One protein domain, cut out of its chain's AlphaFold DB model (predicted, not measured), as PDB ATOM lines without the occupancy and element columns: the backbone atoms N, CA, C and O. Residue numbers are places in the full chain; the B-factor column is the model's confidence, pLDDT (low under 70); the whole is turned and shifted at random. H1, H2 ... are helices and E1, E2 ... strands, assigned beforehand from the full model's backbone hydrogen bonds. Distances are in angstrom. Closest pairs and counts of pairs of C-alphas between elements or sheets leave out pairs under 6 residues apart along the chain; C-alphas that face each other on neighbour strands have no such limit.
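What this domain is: This is residues 36 to 79 of the 79 residues of the protein "SF3A2 domain-containing protein" of Cordyceps sp. RAO-2017 (UniProt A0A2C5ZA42). A thin, extended model with little regular structure: from residue 36 an unnamed stretch leads into a slender strand hairpin, E1 and E2, whose turn sticks out at one end with residues 49 to 54, while beyond E2 come the short helix H1 and a free tail, residues 71 to 79. The 44 printed residues hold E1, E2 and H1 in that order, an antiparallel sheet E1 - E2, class mixed, with 17 residues in named elements. The radius of gyration of the C-alphas is 15.4 A and the spans are 48 by 22 by 11 A, a rod.

How they stand to each other: E1, residues 45 to 49, and E2, residues 54 to 58, form a hairpin, antiparallel at 177 degrees. C-alphas 46 and 57 face each other at 4.5 A; N 47 and O 56 are within hydrogen-bond range at 2.9 A. H1, residues 64 to 70, is apart from E1; each of its O i to N i+4 pairs is within hydrogen-bond range.

Where its parts are: E1 begins at C-alpha 45 (-0.668, -49.047, 17.260); E1 and E2 each measure 13.1 A. H1 measures 10.1 A and ends at C-alpha 70 (11.440, -30.489, 18.534).

The domain as a whole: The C-alphas farthest apart, Asp 51 and Gly 74, are 48.4 A apart. The printed part has no cut, and both links are tight. Residues 65 to 79 have pLDDT under 70.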
ATOM      1  N   GLU A  36      13.762 -40.311  20.324       84.06
ATOM      2  CA  GLU A  36      12.363 -39.934  20.522       84.06
ATOM      3  C   GLU A  36      11.436 -40.800  19.661       84.06
ATOM      4  O   GLU A  36      11.642 -40.981  18.458       84.06
ATOM      5  N   LEU A  37      10.405 -41.352  20.300       86.81
ATOM      6  CA  LEU A  37       9.323 -42.055  19.620       86.81
ATOM      7  C   LEU A  37       8.268 -41.052  19.170       86.81
ATOM      8  O   LEU A  37       7.974 -40.091  19.887       86.81
ATOM      9  N   ASP A  38       7.664 -41.309  18.015       87.69
ATOM     10  CA  ASP A  38       6.507 -40.544  17.582       87.69
ATOM     11  C   ASP A  38       5.299 -40.928  18.450       87.69
ATOM     12  O   ASP A  38       4.905 -42.094  18.517       87.69
ATOM     13  N   LYS A  39       4.773 -39.947  19.192       81.88
ATOM     14  CA  LYS A  39       3.645 -40.100  20.128       81.88
ATOM     15  C   LYS A  39       2.308 -39.683  19.525       81.88
ATOM     16  O   LYS A  39       1.321 -39.604  20.252       81.88
ATOM     17  N   ARG A  40       2.270 -39.362  18.232       84.31
ATOM     18  CA  ARG A  40       1.016 -39.061  17.544       84.31
ATOM     19  C   ARG A  40       0.164 -40.324  17.431       84.31
ATOM     20  O   ARG A  40       0.689 -41.419  17.231       84.31
ATOM     21  N   GLU A  41      -1.150 -40.153  17.553       76.81
ATOM     22  CA  GLU A  41      -2.117 -41.259  17.586       76.81
ATOM     23  C   GLU A  41      -2.104 -42.111  16.303       76.81
ATOM     24  O   GLU A  41      -2.408 -43.295  16.358       76.81
ATOM     25  N   ASP A  42      -1.690 -41.560  15.156       82.62
ATOM     26  CA  ASP A  42      -1.578 -42.283  13.880       82.62
ATOM     27  C   ASP A  42      -0.280 -43.100  13.727       82.62
ATOM     28  O   ASP A  42      -0.137 -43.880  12.781       82.62
ATOM     29  N   ARG A  43       0.688 -42.921  14.634       84.31
ATOM     30  CA  ARG A  43       2.038 -43.511  14.541       84.31
ATOM     31  C   ARG A  43       2.322 -44.575  15.587       84.31
ATOM     32  O   ARG A  43       3.375 -45.215  15.541       84.31
ATOM     33  N   GLN A  44       1.367 -44.801  16.479       87.19
ATOM     34  CA  GLN A  44       1.393 -45.859  17.473       87.19
ATOM     35  C   GLN A  44       0.192 -46.768  17.253       87.19
ATOM     36  O   GLN A  44      -0.913 -46.305  16.995       87.19
ATOM     37  N   PHE A  45       0.408 -48.072  17.353       90.19
ATOM     38  CA  PHE A  45      -0.668 -49.047  17.260       90.19
ATOM     39  C   PHE A  45      -0.491 -50.082  18.361       90.19
ATOM     40  O   PHE A  45       0.613 -50.581  18.569       90.19
ATOM     41  N   CYS A  46      -1.569 -50.399  19.069       91.88
ATOM     42  CA  CYS A  46      -1.617 -51.509  20.003       91.88
ATOM     43  C   CYS A  46      -2.941 -52.255  19.828       91.88
ATOM     44  O   CYS A  46      -4.006 -51.646  19.739       91.88
ATOM     45  N   PHE A  47      -2.866 -53.578  19.747       93.75
ATOM     46  CA  PHE A  47      -4.027 -54.432  19.554       93.75
ATOM     47  C   PHE A  47      -3.833 -55.757  20.283       93.75
ATOM     48  O   PHE A  47      -2.761 -56.356  20.223       93.75
ATOM     49  N   TRP A  48      -4.879 -56.189  20.984       92.75
ATOM     50  CA  TRP A  48      -4.961 -57.492  21.628       92.75
ATOM     51  C   TRP A  48      -6.086 -58.286  20.975       92.75
ATOM     52  O   TRP A  48      -7.241 -57.857  21.018       92.75
ATOM     53  N   ASP A  49      -5.735 -59.426  20.392       94.75
ATOM     54  CA  ASP A  49      -6.676 -60.429  19.918       94.75
ATOM     55  C   ASP A  49      -6.854 -61.506  21.005       94.75
ATOM     56  O   ASP A  49      -5.954 -62.330  21.191       94.75
ATOM     57  N   PRO A  50      -7.981 -61.525  21.739       93.12
ATOM     58  CA  PRO A  50      -8.226 -62.526  22.772       93.12
ATOM     59  C   PRO A  50      -8.507 -63.925  22.209       93.12
ATOM     60  O   PRO A  50      -8.317 -64.903  22.929       93.12
ATOM     61  N   ASP A  51      -8.962 -64.034  20.958       95.81
ATOM     62  CA  ASP A  51      -9.285 -65.320  20.338       95.81
ATOM     63  C   ASP A  51      -7.997 -66.054  19.944       95.81
ATOM     64  O   ASP A  51      -7.837 -67.246  20.223       95.81
ATOM     65  N   SER A  52      -7.044 -65.320  19.366       94.75
ATOM     66  CA  SER A  52      -5.728 -65.852  18.977       94.75
ATOM     67  C   SER A  52      -4.688 -65.782  20.105       94.75
ATOM     68  O   SER A  52      -3.667 -66.462  20.041       94.75
ATOM     69  N   ASN A  53      -4.960 -65.017  21.169       91.06
ATOM     70  CA  ASN A  53      -3.990 -64.600  22.189       91.06
ATOM     71  C   ASN A  53      -2.788 -63.832  21.608       91.06
ATOM     72  O   ASN A  53      -1.660 -63.967  22.091       91.06
ATOM     73  N   ASP A  54      -3.041 -63.001  20.597       92.69
ATOM     74  CA  ASP A  54      -2.011 -62.224  19.915       92.69
ATOM     75  C   ASP A  54      -1.991 -60.779  20.408       92.69
ATOM     76  O   ASP A  54      -2.969 -60.037  20.309       92.69
ATOM     77  N   PHE A  55      -0.831 -60.352  20.906       92.38
ATOM     78  CA  PHE A  55      -0.591 -58.968  21.288       92.38
ATOM     79  C   PHE A  55       0.352 -58.294  20.299       92.38
ATOM     80  O   PHE A  55       1.532 -58.635  20.208       92.38
ATOM     81  N   VAL A  56      -0.165 -57.309  19.571       92.19
ATOM     82  CA  VAL A  56       0.577 -56.564  18.554       92.19
ATOM     83  C   VAL A  56       0.783 -55.137  19.035       92.19
ATOM     84  O   VAL A  56      -0.175 -54.418  19.307       92.19
ATOM     85  N   ILE A  57       2.042 -54.705  19.100       92.44
ATOM     86  CA  ILE A  57       2.409 -53.305  19.317       92.44
ATOM     87  C   ILE A  57       3.299 -52.848  18.167       92.44
ATOM     88  O   ILE A  57       4.272 -53.512  17.817       92.44
ATOM     89  N   GLN A  58       3.005 -51.668  17.633       91.06
ATOM     90  CA  GLN A  58       3.844 -50.957  16.687       91.06
ATOM     91  C   GLN A  58       4.200 -49.586  17.256       91.06
ATOM     92  O   GLN A  58       3.329 -48.811  17.656       91.06
ATOM     93  N   VAL A  59       5.492 -49.275  17.241       89.88
ATOM     94  CA  VAL A  59       6.035 -47.964  17.601       89.88
ATOM     95  C   VAL A  59       6.947 -47.478  16.482       89.88
ATOM     96  O   VAL A  59       7.688 -48.266  15.894       89.88
ATOM     97  N   MET A  60       6.892 -46.184  16.180       89.75
ATOM     98  CA  MET A  60       7.769 -45.542  15.201       89.75
ATOM     99  C   MET A  60       8.698 -44.549  15.898       89.75
ATOM    100  O   MET A  60       8.310 -43.883  16.858       89.75
ATOM    101  N   PHE A  61       9.927 -44.437  15.404       88.50
ATOM    102  CA  PHE A  61      10.822 -43.349  15.795       88.50
ATOM    103  C   PHE A  61      10.413 -42.059  15.082       88.50
ATOM    104  O   PHE A  61       9.955 -42.109  13.938       88.50
ATOM    105  N   MET A  62      10.617 -40.916  15.739       84.62
ATOM    106  CA  MET A  62      10.522 -39.615  15.080       84.62
ATOM    107  C   MET A  62      11.481 -39.565  13.889       84.62
ATOM    108  O   MET A  62      12.589 -40.108  13.934       84.62
ATOM    109  N   THR A  63      11.066 -38.905  12.809       81.06
ATOM    110  CA  THR A  63      11.974 -38.683  11.683       81.06
ATOM    111  C   THR A  63      13.044 -37.653  12.053       81.06
ATOM    112  O   THR A  63      12.797 -36.738  12.840       81.06
ATOM    113  N   GLU A  64      14.225 -37.725  11.427       71.62
ATOM    114  CA  GLU A  64      15.326 -36.779  11.688       71.62
ATOM    115  C   GLU A  64      14.919 -35.307  11.472       71.62
ATOM    116  O   GLU A  64      15.473 -34.388  12.081       71.62
ATOM    117  N   ARG A  65      13.941 -35.064  10.587       65.75
ATOM    118  CA  ARG A  65      13.393 -33.729  10.320       65.75
ATOM    119  C   ARG A  65      12.560 -33.212  11.494       65.75
ATOM    120  O   ARG A  65      12.578 -32.014  11.763       65.75
ATOM    121  N   GLU A  66      11.854 -34.103  12.175       64.38
ATOM    122  CA  GLU A  66      10.985 -33.788  13.308       64.38
ATOM    123  C   GLU A  66      11.777 -33.676  14.611       64.38
ATOM    124  O   GLU A  66      11.526 -32.745  15.375       64.38
ATOM    125  N   GLU A  67      12.811 -34.504  14.809       59.62
ATOM    126  CA  GLU A  67      13.752 -34.352  15.931       59.62
ATOM    127  C   GLU A  67      14.416 -32.963  15.924       59.62
ATOM    128  O   GLU A  67      14.503 -32.308  16.961       59.62
ATOM    129  N   ARG A  68      14.815 -32.448  14.750       59.44
ATOM    130  CA  ARG A  68      15.368 -31.082  14.629       59.44
ATOM    131  C   ARG A  68      14.353 -29.988  14.950       59.44
ATOM    132  O   ARG A  68      14.747 -28.931  15.436       59.44
ATOM    133  N   PHE A  69      13.077 -30.219  14.650       58.78
ATOM    134  CA  PHE A  69      12.009 -29.259  14.926       58.78
ATOM    135  C   PHE A  69      11.667 -29.223  16.421       58.78
ATOM    136  O   PHE A  69      11.444 -28.144  16.962       58.78
ATOM    137  N   ASN A  70      11.694 -30.379  17.095       57.62
ATOM    138  CA  ASN A  70      11.440 -30.489  18.534       57.62
ATOM    139  C   ASN A  70      12.640 -30.026  19.387       57.62
ATOM    140  O   ASN A  70      12.464 -29.480  20.473       57.62
ATOM    141  N   ALA A  71      13.868 -30.181  18.877       57.16
ATOM    142  CA  ALA A  71      15.096 -29.753  19.550       57.16
ATOM    143  C   ALA A  71      15.377 -28.237  19.469       57.16
ATOM    144  O   ALA A  71      16.313 -27.762  20.114       57.16
ATOM    145  N   ALA A  72      14.607 -27.468  18.688       50.97
ATOM    146  CA  ALA A  72      14.757 -26.019  18.565       50.97
ATOM    147  C   ALA A  72      13.858 -25.287  19.589       50.97
ATOM    148  O   ALA A  72      12.636 -25.236  19.408       50.97
ATOM    149  N   PRO A  73      14.419 -24.669  20.649       45.91
ATOM    150  CA  PRO A  73      13.633 -23.901  21.606       45.91
ATOM    151  C   PRO A  73      13.066 -22.662  20.902       45.91
ATOM    152  O   PRO A  73      13.819 -21.780  20.494       45.91
ATOM    153  N   GLY A  74      11.742 -22.595  20.745       58.53
ATOM    154  CA  GLY A  74      11.047 -21.405  20.236       58.53
ATOM    155  C   GLY A  74      10.280 -21.560  18.919       58.53
ATOM    156  O   GLY A  74       9.690 -20.577  18.481       58.53
ATOM    157  N   LEU A  75      10.230 -22.754  18.308       53.59
ATOM    158  CA  LEU A  75       9.425 -22.991  17.093       53.59
ATOM    159  C   LEU A  75       8.104 -23.750  17.310       53.59
ATOM    160  O   LEU A  75       7.395 -24.006  16.338       53.59
ATOM    161  N   ALA A  76       7.715 -24.032  18.559       52.56
ATOM    162  CA  ALA A  76       6.334 -24.386  18.907       52.56
ATOM    163  C   ALA A  76       5.447 -23.125  18.830       52.56
ATOM    164  O   ALA A  76       4.943 -22.605  19.825       52.56
ATOM    165  N   GLY A  77       5.357 -22.555  17.630       48.78
ATOM    166  CA  GLY A  77       4.545 -21.394  17.321       48.78
ATOM    167  C   GLY A  77       3.091 -21.802  17.128       48.78
ATOM    168  O   GLY A  77       2.781 -22.496  16.169       48.78
ATOM    169  N   ARG A  78       2.247 -21.333  18.053       46.62
ATOM    170  CA  ARG A  78       0.835 -20.939  17.886       46.62
ATOM    171  C   ARG A  78       0.030 -21.683  16.805       46.62
ATOM    172  O   ARG A  78       0.116 -21.339  15.628       46.62
ATOM    173  N   ALA A  79      -0.867 -22.552  17.264       36.91
ATOM    174  CA  ALA A  79      -2.200 -22.702  16.682       36.91
ATOM    175  C   ALA A  79      -3.223 -22.255  17.732       36.91
ATOM    176  O   ALA A  79      -3.010 -22.601  18.919       36.91
TER     177      ALA A  79